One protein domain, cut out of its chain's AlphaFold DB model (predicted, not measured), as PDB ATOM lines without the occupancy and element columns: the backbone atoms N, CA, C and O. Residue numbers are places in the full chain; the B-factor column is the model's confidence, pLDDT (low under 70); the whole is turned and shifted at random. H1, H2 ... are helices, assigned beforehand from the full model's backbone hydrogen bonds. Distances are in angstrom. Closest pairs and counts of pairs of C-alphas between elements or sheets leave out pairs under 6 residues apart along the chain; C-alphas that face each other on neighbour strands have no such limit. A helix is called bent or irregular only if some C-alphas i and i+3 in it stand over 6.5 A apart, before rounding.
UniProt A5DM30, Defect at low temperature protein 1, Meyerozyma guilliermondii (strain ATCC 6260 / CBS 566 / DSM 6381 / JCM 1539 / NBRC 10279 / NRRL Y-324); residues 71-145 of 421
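This is residues 71 to 145 of the 421 residues of the protein "Defect at low temperature protein 1" of Meyerozyma guilliermondii (strain ATCC 6260 / CBS 566 / DSM 6381 / JCM 1539 / NBRC 10279 / NRRL Y-324) (UniProt A5DM30). The model is a long, narrow V of helices, with one arm made of H1 and then H2, roughly in line, and the other made of the single long helix H3, which folds back from the turn at residues 105 to 108. The arms pack on each other only near the closed end, where H2 meets residues 109 to 120 of H3; towards the open end residues 71 to 95 and residues 121 to 145 stand free of each other. The printed part has 75 residues with three named helices, in the order H1, H2, H3, and no named strand, and its class is all helix. The whole is extended, with a radius of gyration of the C-alphas of 18.2 A, and its C-alphas span 58 by 27 by 10 A along their three main axes.

H1 is residues 71 to 92, and it runs 31.4 A from C-alpha 71 at (145.143, 142.709, 169.960) to C-alpha 92 at (141.954, 165.626, 148.760). After Ser 93 comes H2, residues 94 to 104, 15.3 A from first to last C-alpha. Residues 105 to 108 follow, and then H3, residues 109 to 143, the longest helix by residues. It measures 51.0 A from C-alpha 109 at (128.844, 182.496, 140.933) to C-alpha 143 at (135.954, 133.160, 151.834). Asp 144 and Ile 145 end the printed part.

H1 touches no helix. H1 and H2 meet only through their link, which is tight, with one residue between them. H2 and H3 form a helical hairpin, joined by a tight link of four residues. They touch, with 8 pairs of C-alphas within 8 A, and the closest C-alphas are those of Thr 103 and Pro 109, 5.9 A apart. H3 touches H2 with residues 109 to 120 alone. The lines of H2 and H3 stand at a shallow tilt of 18 degrees, and the two run opposite ways. H1 and H3 are apart. In H1, H2 and H3 every pair of O i and N i+4 is within hydrogen-bond range, and no helix is bent.

The two C-alphas farthest apart are those of Ser 107 and Ile 145, at 59.2 A, while the first and last printed C-alphas, those of Arg 71 and Ile 145, are 22.6 A apart. The printed part has no cut, and neither link is long. The mean pLDDT of the printed part is 81.5, and two residues, 71 and 107, are under 70.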
ATOM      1  N   ARG A  71     146.162 141.656 169.825       69.88
ATOM      2  CA  ARG A  71     145.143 142.709 169.960       69.88
ATOM      3  C   ARG A  71     145.745 144.100 169.745       69.88
ATOM      4  O   ARG A  71     145.184 144.861 168.973       69.88
ATOM      5  N   VAL A  72     146.895 144.408 170.342       77.06
ATOM      6  CA  VAL A  72     147.559 145.718 170.240       77.06
ATOM      7  C   VAL A  72     147.958 146.024 168.796       77.06
ATOM      8  O   VAL A  72     147.654 147.106 168.310       77.06
ATOM      9  N   PHE A  73     148.509 145.055 168.057       75.06
ATOM     10  CA  PHE A  73     148.787 145.232 166.624       75.06
ATOM     11  C   PHE A  73     147.530 145.518 165.798       75.06
ATOM     12  O   PHE A  73     147.568 146.346 164.893       75.06
ATOM     13  N   ARG A  74     146.396 144.886 166.126       76.31
ATOM     14  CA  ARG A  74     145.113 145.171 165.468       76.31
ATOM     15  C   ARG A  74     144.620 146.587 165.768       76.31
ATOM     16  O   ARG A  74     144.132 147.252 164.861       76.31
ATOM     17  N   TRP A  75     144.772 147.044 167.009       79.94
ATOM     18  CA  TRP A  75     144.434 148.411 167.414       79.94
ATOM     19  C   TRP A  75     145.318 149.440 166.712       79.94
ATOM     20  O   TRP A  75     144.797 150.367 166.106       79.94
ATOM     21  N   ILE A  76     146.637 149.236 166.712       84.12
ATOM     22  CA  ILE A  76     147.594 150.118 166.033       84.12
ATOM     23  C   ILE A  76     147.310 150.163 164.532       84.12
ATOM     24  O   ILE A  76     147.285 151.245 163.961       84.12
ATOM     25  N   TYR A  77     147.039 149.016 163.903       82.12
ATOM     26  CA  TYR A  77     146.679 148.950 162.486       82.12
ATOM     27  C   TYR A  77     145.358 149.673 162.186       82.12
ATOM     28  O   TYR A  77     145.255 150.402 161.206       82.12
ATOM     29  N   SER A  78     144.345 149.515 163.041       78.62
ATOM     30  CA  SER A  78     143.062 150.203 162.870       78.62
ATOM     31  C   SER A  78     143.196 151.717 163.044       78.62
ATOM     32  O   SER A  78     142.607 152.479 162.280       78.62
ATOM     33  N   ILE A  79     143.970 152.159 164.038       85.19
ATOM     34  CA  ILE A  79     144.203 153.578 164.320       85.19
ATOM     35  C   ILE A  79     145.059 154.204 163.215       85.19
ATOM     36  O   ILE A  79     144.740 155.294 162.749       85.19
ATOM     37  N   SER A  80     146.109 153.520 162.748       85.88
ATOM     38  CA  SER A  80     146.956 154.033 161.667       85.88
ATOM     39  C   SER A  80     146.185 154.164 160.356       85.88
ATOM     40  O   SER A  80     146.338 155.167 159.663       85.88
ATOM     41  N   LEU A  81     145.296 153.215 160.046       81.06
ATOM     42  CA  LEU A  81     144.428 153.283 158.870       81.06
ATOM     43  C   LEU A  81     143.435 154.448 158.982       81.06
ATOM     44  O   LEU A  81     143.244 155.187 158.018       81.06
ATOM     45  N   PHE A  82     142.858 154.671 160.165       82.94
ATOM     46  CA  PHE A  82     141.982 155.817 160.415       82.94
ATOM     47  C   PHE A  82     142.710 157.158 160.236       82.94
ATOM     48  O   PHE A  82     142.229 158.024 159.506       82.94
ATOM     49  N   ILE A  83     143.905 157.305 160.820       87.31
ATOM     50  CA  ILE A  83     144.740 158.507 160.670       87.31
ATOM     51  C   ILE A  83     145.116 158.728 159.200       87.31
ATOM     52  O   ILE A  83     144.979 159.840 158.695       87.31
ATOM     53  N   LEU A  84     145.539 157.675 158.492       84.12
ATOM     54  CA  LEU A  84     145.876 157.745 157.069       84.12
ATOM     55  C   LEU A  84     144.664 158.163 156.232       84.12
ATOM     56  O   LEU A  84     144.802 158.968 155.318       84.12
ATOM     57  N   THR A  85     143.471 157.671 156.572       81.38
ATOM     58  CA  THR A  85     142.225 158.050 155.893       81.38
ATOM     59  C   THR A  85     141.916 159.530 156.089       81.38
ATOM     60  O   THR A  85     141.622 160.212 155.112       81.38
ATOM     61  N   ILE A  86     142.033 160.053 157.316       84.75
ATOM     62  CA  ILE A  86     141.845 161.487 157.595       84.75
ATOM     63  C   ILE A  86     142.870 162.326 156.834       84.75
ATOM     64  O   ILE A  86     142.504 163.328 156.228       84.75
ATOM     65  N   LEU A  87     144.137 161.911 156.831       87.38
ATOM     66  CA  LEU A  87     145.202 162.610 156.118       87.38
ATOM     67  C   LEU A  87     144.944 162.629 154.607       87.38
ATOM     68  O   LEU A  87     145.100 163.668 153.976       87.38
ATOM     69  N   LEU A  88     144.493 161.513 154.032       83.19
ATOM     70  CA  LEU A  88     144.159 161.420 152.611       83.19
ATOM     71  C   LEU A  88     142.930 162.269 152.254       83.19
ATOM     72  O   LEU A  88     142.933 162.939 151.224       83.19
ATOM     73  N   LEU A  89     141.917 162.312 153.124       81.19
ATOM     74  CA  LEU A  89     140.765 163.205 152.970       81.19
ATOM     75  C   LEU A  89     141.190 164.678 153.058       81.19
ATOM     76  O   LEU A  89     140.753 165.505 152.261       81.19
ATOM     77  N   GLY A  90     142.091 164.988 153.991       83.62
ATOM     78  CA  GLY A  90     142.693 166.304 154.164       83.62
ATOM     79  C   GLY A  90     143.559 166.734 152.981       83.62
ATOM     80  O   GLY A  90     143.543 167.909 152.644       83.62
ATOM     81  N   LEU A  91     144.258 165.811 152.313       83.06
ATOM     82  CA  LEU A  91     144.995 166.078 151.070       83.06
ATOM     83  C   LEU A  91     144.087 166.194 149.841       83.06
ATOM     84  O   LEU A  91     144.447 166.877 148.887       83.06
ATOM     85  N   ALA A  92     142.927 165.537 149.845       81.88
ATOM     86  CA  ALA A  92     141.954 165.626 148.760       81.88
ATOM     87  C   ALA A  92     141.108 166.910 148.834       81.88
ATOM     88  O   ALA A  92     140.753 167.470 147.799       81.88
ATOM     89  N   SER A  93     140.827 167.406 150.044       80.69
ATOM     90  CA  SER A  93     139.992 168.587 150.326       80.69
ATOM     91  C   SER A  93     140.433 169.928 149.690       80.69
ATOM     92  O   SER A  93     139.564 170.701 149.288       80.69
ATOM     93  N   PRO A  94     141.731 170.246 149.508       84.38
ATOM     94  CA  PRO A  94     142.162 171.490 148.878       84.38
ATOM     95  C   PRO A  94     141.647 171.641 147.446       84.38
ATOM     96  O   PRO A  94     141.360 172.753 147.025       84.38
ATOM     97  N   THR A  95     141.475 170.534 146.715       79.75
ATOM     98  CA  THR A  95     141.014 170.571 145.318       79.75
ATOM     99  C   THR A  95     139.583 171.108 145.152       79.75
ATOM    100  O   THR A  95     139.412 172.049 144.378       79.75
ATOM    101  N   PRO A  96     138.545 170.634 145.877       77.88
ATOM    102  CA  PRO A  96     137.227 171.260 145.813       77.88
ATOM    103  C   PRO A  96     137.212 172.660 146.435       77.88
ATOM    104  O   PRO A  96     136.498 173.522 145.931       77.88
ATOM    105  N   ILE A  97     137.997 172.918 147.489       81.19
ATOM    106  CA  ILE A  97     138.063 174.246 148.124       81.19
ATOM    107  C   ILE A  97     138.599 175.298 147.144       81.19
ATOM    108  O   ILE A  97     138.022 176.379 147.035       81.19
ATOM    109  N   ASP A  98     139.656 174.974 146.399       79.94
ATOM    110  CA  ASP A  98     140.248 175.858 145.393       79.94
ATOM    111  C   ASP A  98     139.266 176.145 144.245       79.94
ATOM    112  O   ASP A  98     139.033 177.299 143.884       79.94
ATOM    113  N   VAL A  99     138.574 175.114 143.750       79.38
ATOM    114  CA  VAL A  99     137.541 175.275 142.714       79.38
ATOM    115  C   VAL A  99     136.379 176.150 143.205       79.38
ATOM    116  O   VAL A  99     135.882 176.989 142.449       79.38
ATOM    117  N   ILE A 100     135.957 176.019 144.468       77.75
ATOM    118  CA  ILE A 100     134.917 176.871 145.072       77.75
ATOM    119  C   ILE A 100     135.398 178.325 145.177       77.75
ATOM    120  O   ILE A 100     134.665 179.241 144.792       77.75
ATOM    121  N   ALA A 101     136.632 178.548 145.643       78.06
ATOM    122  CA  ALA A 101     137.210 179.882 145.792       78.06
ATOM    123  C   ALA A 101     137.334 180.605 144.440       78.06
ATOM    124  O   ALA A 101     136.869 181.739 144.308       78.06
ATOM    125  N   GLN A 102     137.853 179.935 143.407       75.62
ATOM    126  CA  GLN A 102     137.972 180.498 142.053       75.62
ATOM    127  C   GLN A 102     136.607 180.788 141.416       75.62
ATOM    128  O   GLN A 102     136.434 181.771 140.693       75.62
ATOM    129  N   THR A 103     135.603 179.962 141.713       76.75
ATOM    130  CA  THR A 103     134.248 180.125 141.175       76.75
ATOM    131  C   THR A 103     133.492 181.292 141.820       76.75
ATOM    132  O   THR A 103     132.652 181.912 141.163       76.75
ATOM    133  N   SER A 104     133.817 181.640 143.071       70.81
ATOM    134  CA  SER A 104     133.164 182.727 143.814       70.81
ATOM    135  C   SER A 104     133.397 184.129 143.222       70.81
ATOM    136  O   SER A 104     132.564 185.011 143.415       70.81
ATOM    137  N   GLY A 105     134.473 184.326 142.445       71.12
ATOM    138  CA  GLY A 105     134.802 185.597 141.779       71.12
ATOM    139  C   GLY A 105     134.257 185.759 140.351       71.12
ATOM    140  O   GLY A 105     134.537 186.764 139.701       71.12
ATOM    141  N   ALA A 106     133.520 184.778 139.817       73.88
ATOM    142  CA  ALA A 106     133.036 184.802 138.436       73.88
ATOM    143  C   ALA A 106     131.704 185.563 138.271       73.88
ATOM    144  O   ALA A 106     130.906 185.651 139.195       73.88
ATOM    145  N   SER A 107     131.406 186.016 137.045       69.75
ATOM    146  CA  SER A 107     130.208 186.811 136.692       69.75
ATOM    147  C   SER A 107     128.844 186.129 136.941       69.75
ATOM    148  O   SER A 107     127.809 186.776 136.799       69.75
ATOM    149  N   SER A 108     128.818 184.837 137.288       74.75
ATOM    150  CA  SER A 108     127.611 184.076 137.652       74.75
ATOM    151  C   SER A 108     127.942 182.992 138.696       74.75
ATOM    152  O   SER A 108     127.966 181.794 138.389       74.75
ATOM    153  N   PRO A 109     128.234 183.387 139.947       75.81
ATOM    154  CA  PRO A 109     128.844 182.496 140.933       75.81
ATOM    155  C   PRO A 109     127.907 181.350 141.345       75.81
ATOM    156  O   PRO A 109     128.359 180.224 141.527       75.81
ATOM    157  N   GLY A 110     126.591 181.594 141.404       75.06
ATOM    158  CA  GLY A 110     125.608 180.600 141.853       75.06
ATOM    159  C   GLY A 110     125.481 179.373 140.942       75.06
ATOM    160  O   GLY A 110     125.508 178.244 141.423       75.06
ATOM    161  N   ILE A 111     125.391 179.571 139.621       78.75
ATOM    162  CA  ILE A 111     125.203 178.467 138.659       78.75
ATOM    163  C   ILE A 111     126.465 177.606 138.576       78.75
ATOM    164  O   ILE A 111     126.391 176.378 138.571       78.75
ATOM    165  N   LYS A 112     127.639 178.245 138.544       77.81
ATOM    166  CA  LYS A 112     128.917 177.533 138.469       77.81
ATOM    167  C   LYS A 112     129.195 176.739 139.747       77.81
ATOM    168  O   LYS A 112     129.599 175.584 139.664       77.81
ATOM    169  N   LEU A 113     128.906 177.313 140.916       81.00
ATOM    170  CA  LEU A 113     129.060 176.633 142.203       81.00
ATOM    171  C   LEU A 113     128.096 175.443 142.345       81.00
ATOM    172  O   LEU A 113     128.493 174.392 142.841       81.00
ATOM    173  N   PHE A 114     126.866 175.561 141.838       82.00
ATOM    174  CA  PHE A 114     125.903 174.456 141.825       82.00
ATOM    175  C   PHE A 114     126.394 173.252 141.003       82.00
ATOM    176  O   PHE A 114     126.302 172.114 141.459       82.00
ATOM    177  N   ILE A 115     126.986 173.495 139.828       82.62
ATOM    178  CA  ILE A 115     127.567 172.434 138.991       82.62
ATOM    179  C   ILE A 115     128.731 171.745 139.715       82.62
ATOM    180  O   ILE A 115     128.799 170.517 139.724       82.62
ATOM    181  N   VAL A 116     129.613 172.509 140.370       82.19
ATOM    182  CA  VAL A 116     130.740 171.956 141.145       82.19
ATOM    183  C   VAL A 116     130.239 171.053 142.274       82.19
ATOM    184  O   VAL A 116     130.727 169.935 142.420       82.19
ATOM    185  N   ILE A 117     129.218 171.486 143.020       83.50
ATOM    186  CA  ILE A 117     128.616 170.674 144.087       83.50
ATOM    187  C   ILE A 117     128.043 169.370 143.521       83.50
ATOM    188  O   ILE A 117     128.304 168.307 144.083       83.50
ATOM    189  N   ILE A 118     127.315 169.417 142.400       85.44
ATOM    190  CA  ILE A 118     126.766 168.210 141.763       85.44
ATOM    191  C   ILE A 118     127.883 167.245 141.360       85.44
ATOM    192  O   ILE A 118     127.798 166.056 141.661       85.44
ATOM    193  N   VAL A 119     128.946 167.739 140.721       85.06
ATOM    194  CA  VAL A 119     130.081 166.901 140.307       85.06
ATOM    195  C   VAL A 119     130.775 166.279 141.524       85.06
ATOM    196  O   VAL A 119     131.093 165.091 141.494       85.06
ATOM    197  N   CYS A 120     130.933 167.024 142.623       82.62
ATOM    198  CA  CYS A 120     131.466 166.492 143.879       82.62
ATOM    199  C   CYS A 120     130.573 165.400 144.487       82.62
ATOM    200  O   CYS A 120     131.088 164.377 144.937       82.62
ATOM    201  N   VAL A 121     129.248 165.579 144.481       86.25
ATOM    202  CA  VAL A 121     128.301 164.572 144.991       86.25
ATOM    203  C   VAL A 121     128.340 163.307 144.135       86.25
ATOM    204  O   VAL A 121     128.438 162.208 144.676       86.25
ATOM    205  N   VAL A 122     128.332 163.442 142.806       89.19
ATOM    206  CA  VAL A 122     128.433 162.298 141.885       89.19
ATOM    207  C   VAL A 122     129.760 161.561 142.077       89.19
ATOM    208  O   VAL A 122     129.770 160.335 142.179       89.19
ATOM    209  N   PHE A 123     130.870 162.291 142.200       85.44
ATOM    210  CA  PHE A 123     132.180 161.704 142.477       85.44
ATOM    211  C   PHE A 123     132.197 160.933 143.803       85.44
ATOM    212  O   PHE A 123     132.695 159.808 143.850       85.44
ATOM    213  N   LEU A 124     131.605 161.491 144.864       84.06
ATOM    214  CA  LEU A 124     131.495 160.835 146.167       84.06
ATOM    215  C   LEU A 124     130.687 159.535 146.071       84.06
ATOM    216  O   LEU A 124     131.118 158.510 146.600       84.06
ATOM    217  N   VAL A 125     129.557 159.541 145.358       89.62
ATOM    218  CA  VAL A 125     128.738 158.337 145.145       89.62
ATOM    219  C   VAL A 125     129.536 157.256 144.412       89.62
ATOM    220  O   VAL A 125     129.568 156.109 144.859       89.62
ATOM    221  N   VAL A 126     130.239 157.607 143.332       88.25
ATOM    222  CA  VAL A 126     131.076 156.655 142.579       88.25
ATOM    223  C   VAL A 126     132.220 156.115 143.444       88.25
ATOM    224  O   VAL A 126     132.493 154.914 143.426       88.25
ATOM    225  N   ALA A 127     132.859 156.966 144.251       83.50
ATOM    226  CA  ALA A 127     133.915 156.555 145.172       83.50
ATOM    227  C   ALA A 127     133.406 155.559 146.230       83.50
ATOM    228  O   ALA A 127     134.070 154.552 146.490       83.50
ATOM    229  N   ILE A 128     132.211 155.787 146.789       85.94
ATOM    230  CA  ILE A 128     131.561 154.857 147.726       85.94
ATOM    231  C   ILE A 128     131.287 153.508 147.052       85.94
ATOM    232  O   ILE A 128     131.610 152.465 147.621       85.94
ATOM    233  N   VAL A 129     130.741 153.510 145.833       91.12
ATOM    234  CA  VAL A 129     130.468 152.273 145.083       91.12
ATOM    235  C   VAL A 129     131.760 151.497 144.814       91.12
ATOM    236  O   VAL A 129     131.811 150.292 145.063       91.12
ATOM    237  N   MET A 130     132.834 152.166 144.383       87.19
ATOM    238  CA  MET A 130     134.136 151.518 144.185       87.19
ATOM    239  C   MET A 130     134.710 150.953 145.491       87.19
ATOM    240  O   MET A 130     135.268 149.852 145.495       87.19
ATOM    241  N   TYR A 131     134.547 151.663 146.609       85.69
ATOM    242  CA  TYR A 131     134.976 151.183 147.921       85.69
ATOM    243  C   TYR A 131     134.211 149.920 148.346       85.69
ATOM    244  O   TYR A 131     134.833 148.930 148.743       85.69
ATOM    245  N   PHE A 132     132.882 149.907 148.192       86.19
ATOM    246  CA  PHE A 132     132.068 148.726 148.490       86.19
ATOM    247  C   PHE A 132     132.347 147.555 147.534       86.19
ATOM    248  O   PHE A 132     132.399 146.403 147.959       86.19
ATOM    249  N   SER A 133     132.617 147.822 146.256       89.38
ATOM    250  CA  SER A 133     133.065 146.781 145.323       89.38
ATOM    251  C   SER A 133     134.372 146.143 145.799       89.38
ATOM    252  O   SER A 133     134.516 144.920 145.796       89.38
ATOM    253  N   ARG A 134     135.324 146.957 146.267       89.50
ATOM    254  CA  ARG A 134     136.613 146.469 146.767       89.50
ATOM    255  C   ARG A 134     136.470 145.651 148.049       89.50
ATOM    256  O   ARG A 134     137.108 144.604 148.159       89.50
ATOM    257  N   ILE A 135     135.649 146.092 149.011       86.88
ATOM    258  CA  ILE A 135     135.434 145.312 150.243       86.88
ATOM    259  C   ILE A 135     134.752 143.981 149.924       86.88
ATOM    260  O   ILE A 135     135.145 142.957 150.480       86.88
ATOM    261  N   PHE A 136     133.796 143.969 148.993       88.56
ATOM    262  CA  PHE A 136     133.103 142.753 148.579       88.56
ATOM    263  C   PHE A 136     134.055 141.752 147.917       88.56
ATOM    264  O   PHE A 136     134.128 140.606 148.356       88.56
ATOM    265  N   GLN A 137     134.855 142.191 146.940       87.31
ATOM    266  CA  GLN A 137     135.867 141.345 146.292       87.31
ATOM    267  C   GLN A 137     136.866 140.770 147.301       87.31
ATOM    268  O   GLN A 137     137.201 139.590 147.244       87.31
ATOM    269  N   HIS A 138     137.307 141.579 148.267       82.56
ATOM    270  CA  HIS A 138     138.223 141.116 149.303       82.56
ATOM    271  C   HIS A 138     137.582 140.069 150.227       82.56
ATOM    272  O   HIS A 138     138.230 139.092 150.591       82.56
ATOM    273  N   ARG A 139     136.306 140.243 150.593       83.44
ATOM    274  CA  ARG A 139     135.565 139.266 151.406       83.44
ATOM    275  C   ARG A 139     135.334 137.959 150.657       83.44
ATOM    276  O   ARG A 139     135.507 136.912 151.266       83.44
ATOM    277  N   MET A 140     134.999 138.028 149.370       83.75
ATOM    278  CA  MET A 140     134.864 136.848 148.511       83.75
ATOM    279  C   MET A 140     136.190 136.085 148.423       83.75
ATOM    280  O   MET A 140     136.235 134.911 148.768       83.75
ATOM    281  N   ALA A 141     137.295 136.778 148.130       81.12
ATOM    282  CA  ALA A 141     138.618 136.156 148.054       81.12
ATOM    283  C   ALA A 141     139.089 135.537 149.385       81.12
ATOM    284  O   ALA A 141     139.812 134.547 149.381       81.12
ATOM    285  N   LEU A 142     138.700 136.103 150.534       78.31
ATOM    286  CA  LEU A 142     138.994 135.511 151.845       78.31
ATOM    287  C   LEU A 142     138.093 134.319 152.182       78.31
ATOM    288  O   LEU A 142     138.518 133.451 152.938       78.31
ATOM    289  N   ASN A 143     136.866 134.288 151.661       74.38
ATOM    290  CA  ASN A 143     135.954 133.160 151.834       74.38
ATOM    291  C   ASN A 143     136.393 131.944 151.005       74.38
ATOM    292  O   ASN A 143     136.198 130.811 151.432       74.38
ATOM    293  N   ASP A 144     137.055 132.188 149.872       72.00
ATOM    294  CA  ASP A 144     137.671 131.144 149.046       72.00
ATOM    295  C   ASP A 144     138.897 130.495 149.712       72.00
ATOM    296  O   ASP A 144     139.344 129.433 149.283       72.00
ATOM    297  N   ILE A 145     139.450 131.091 150.777       72.19
ATOM    298  CA  ILE A 145     140.512 130.464 151.567       72.19
ATOM    299  C   ILE A 145     139.847 129.547 152.604       72.19
ATOM    300  O   ILE A 145     139.236 130.049 153.553       72.19
TER     301      ILE A 145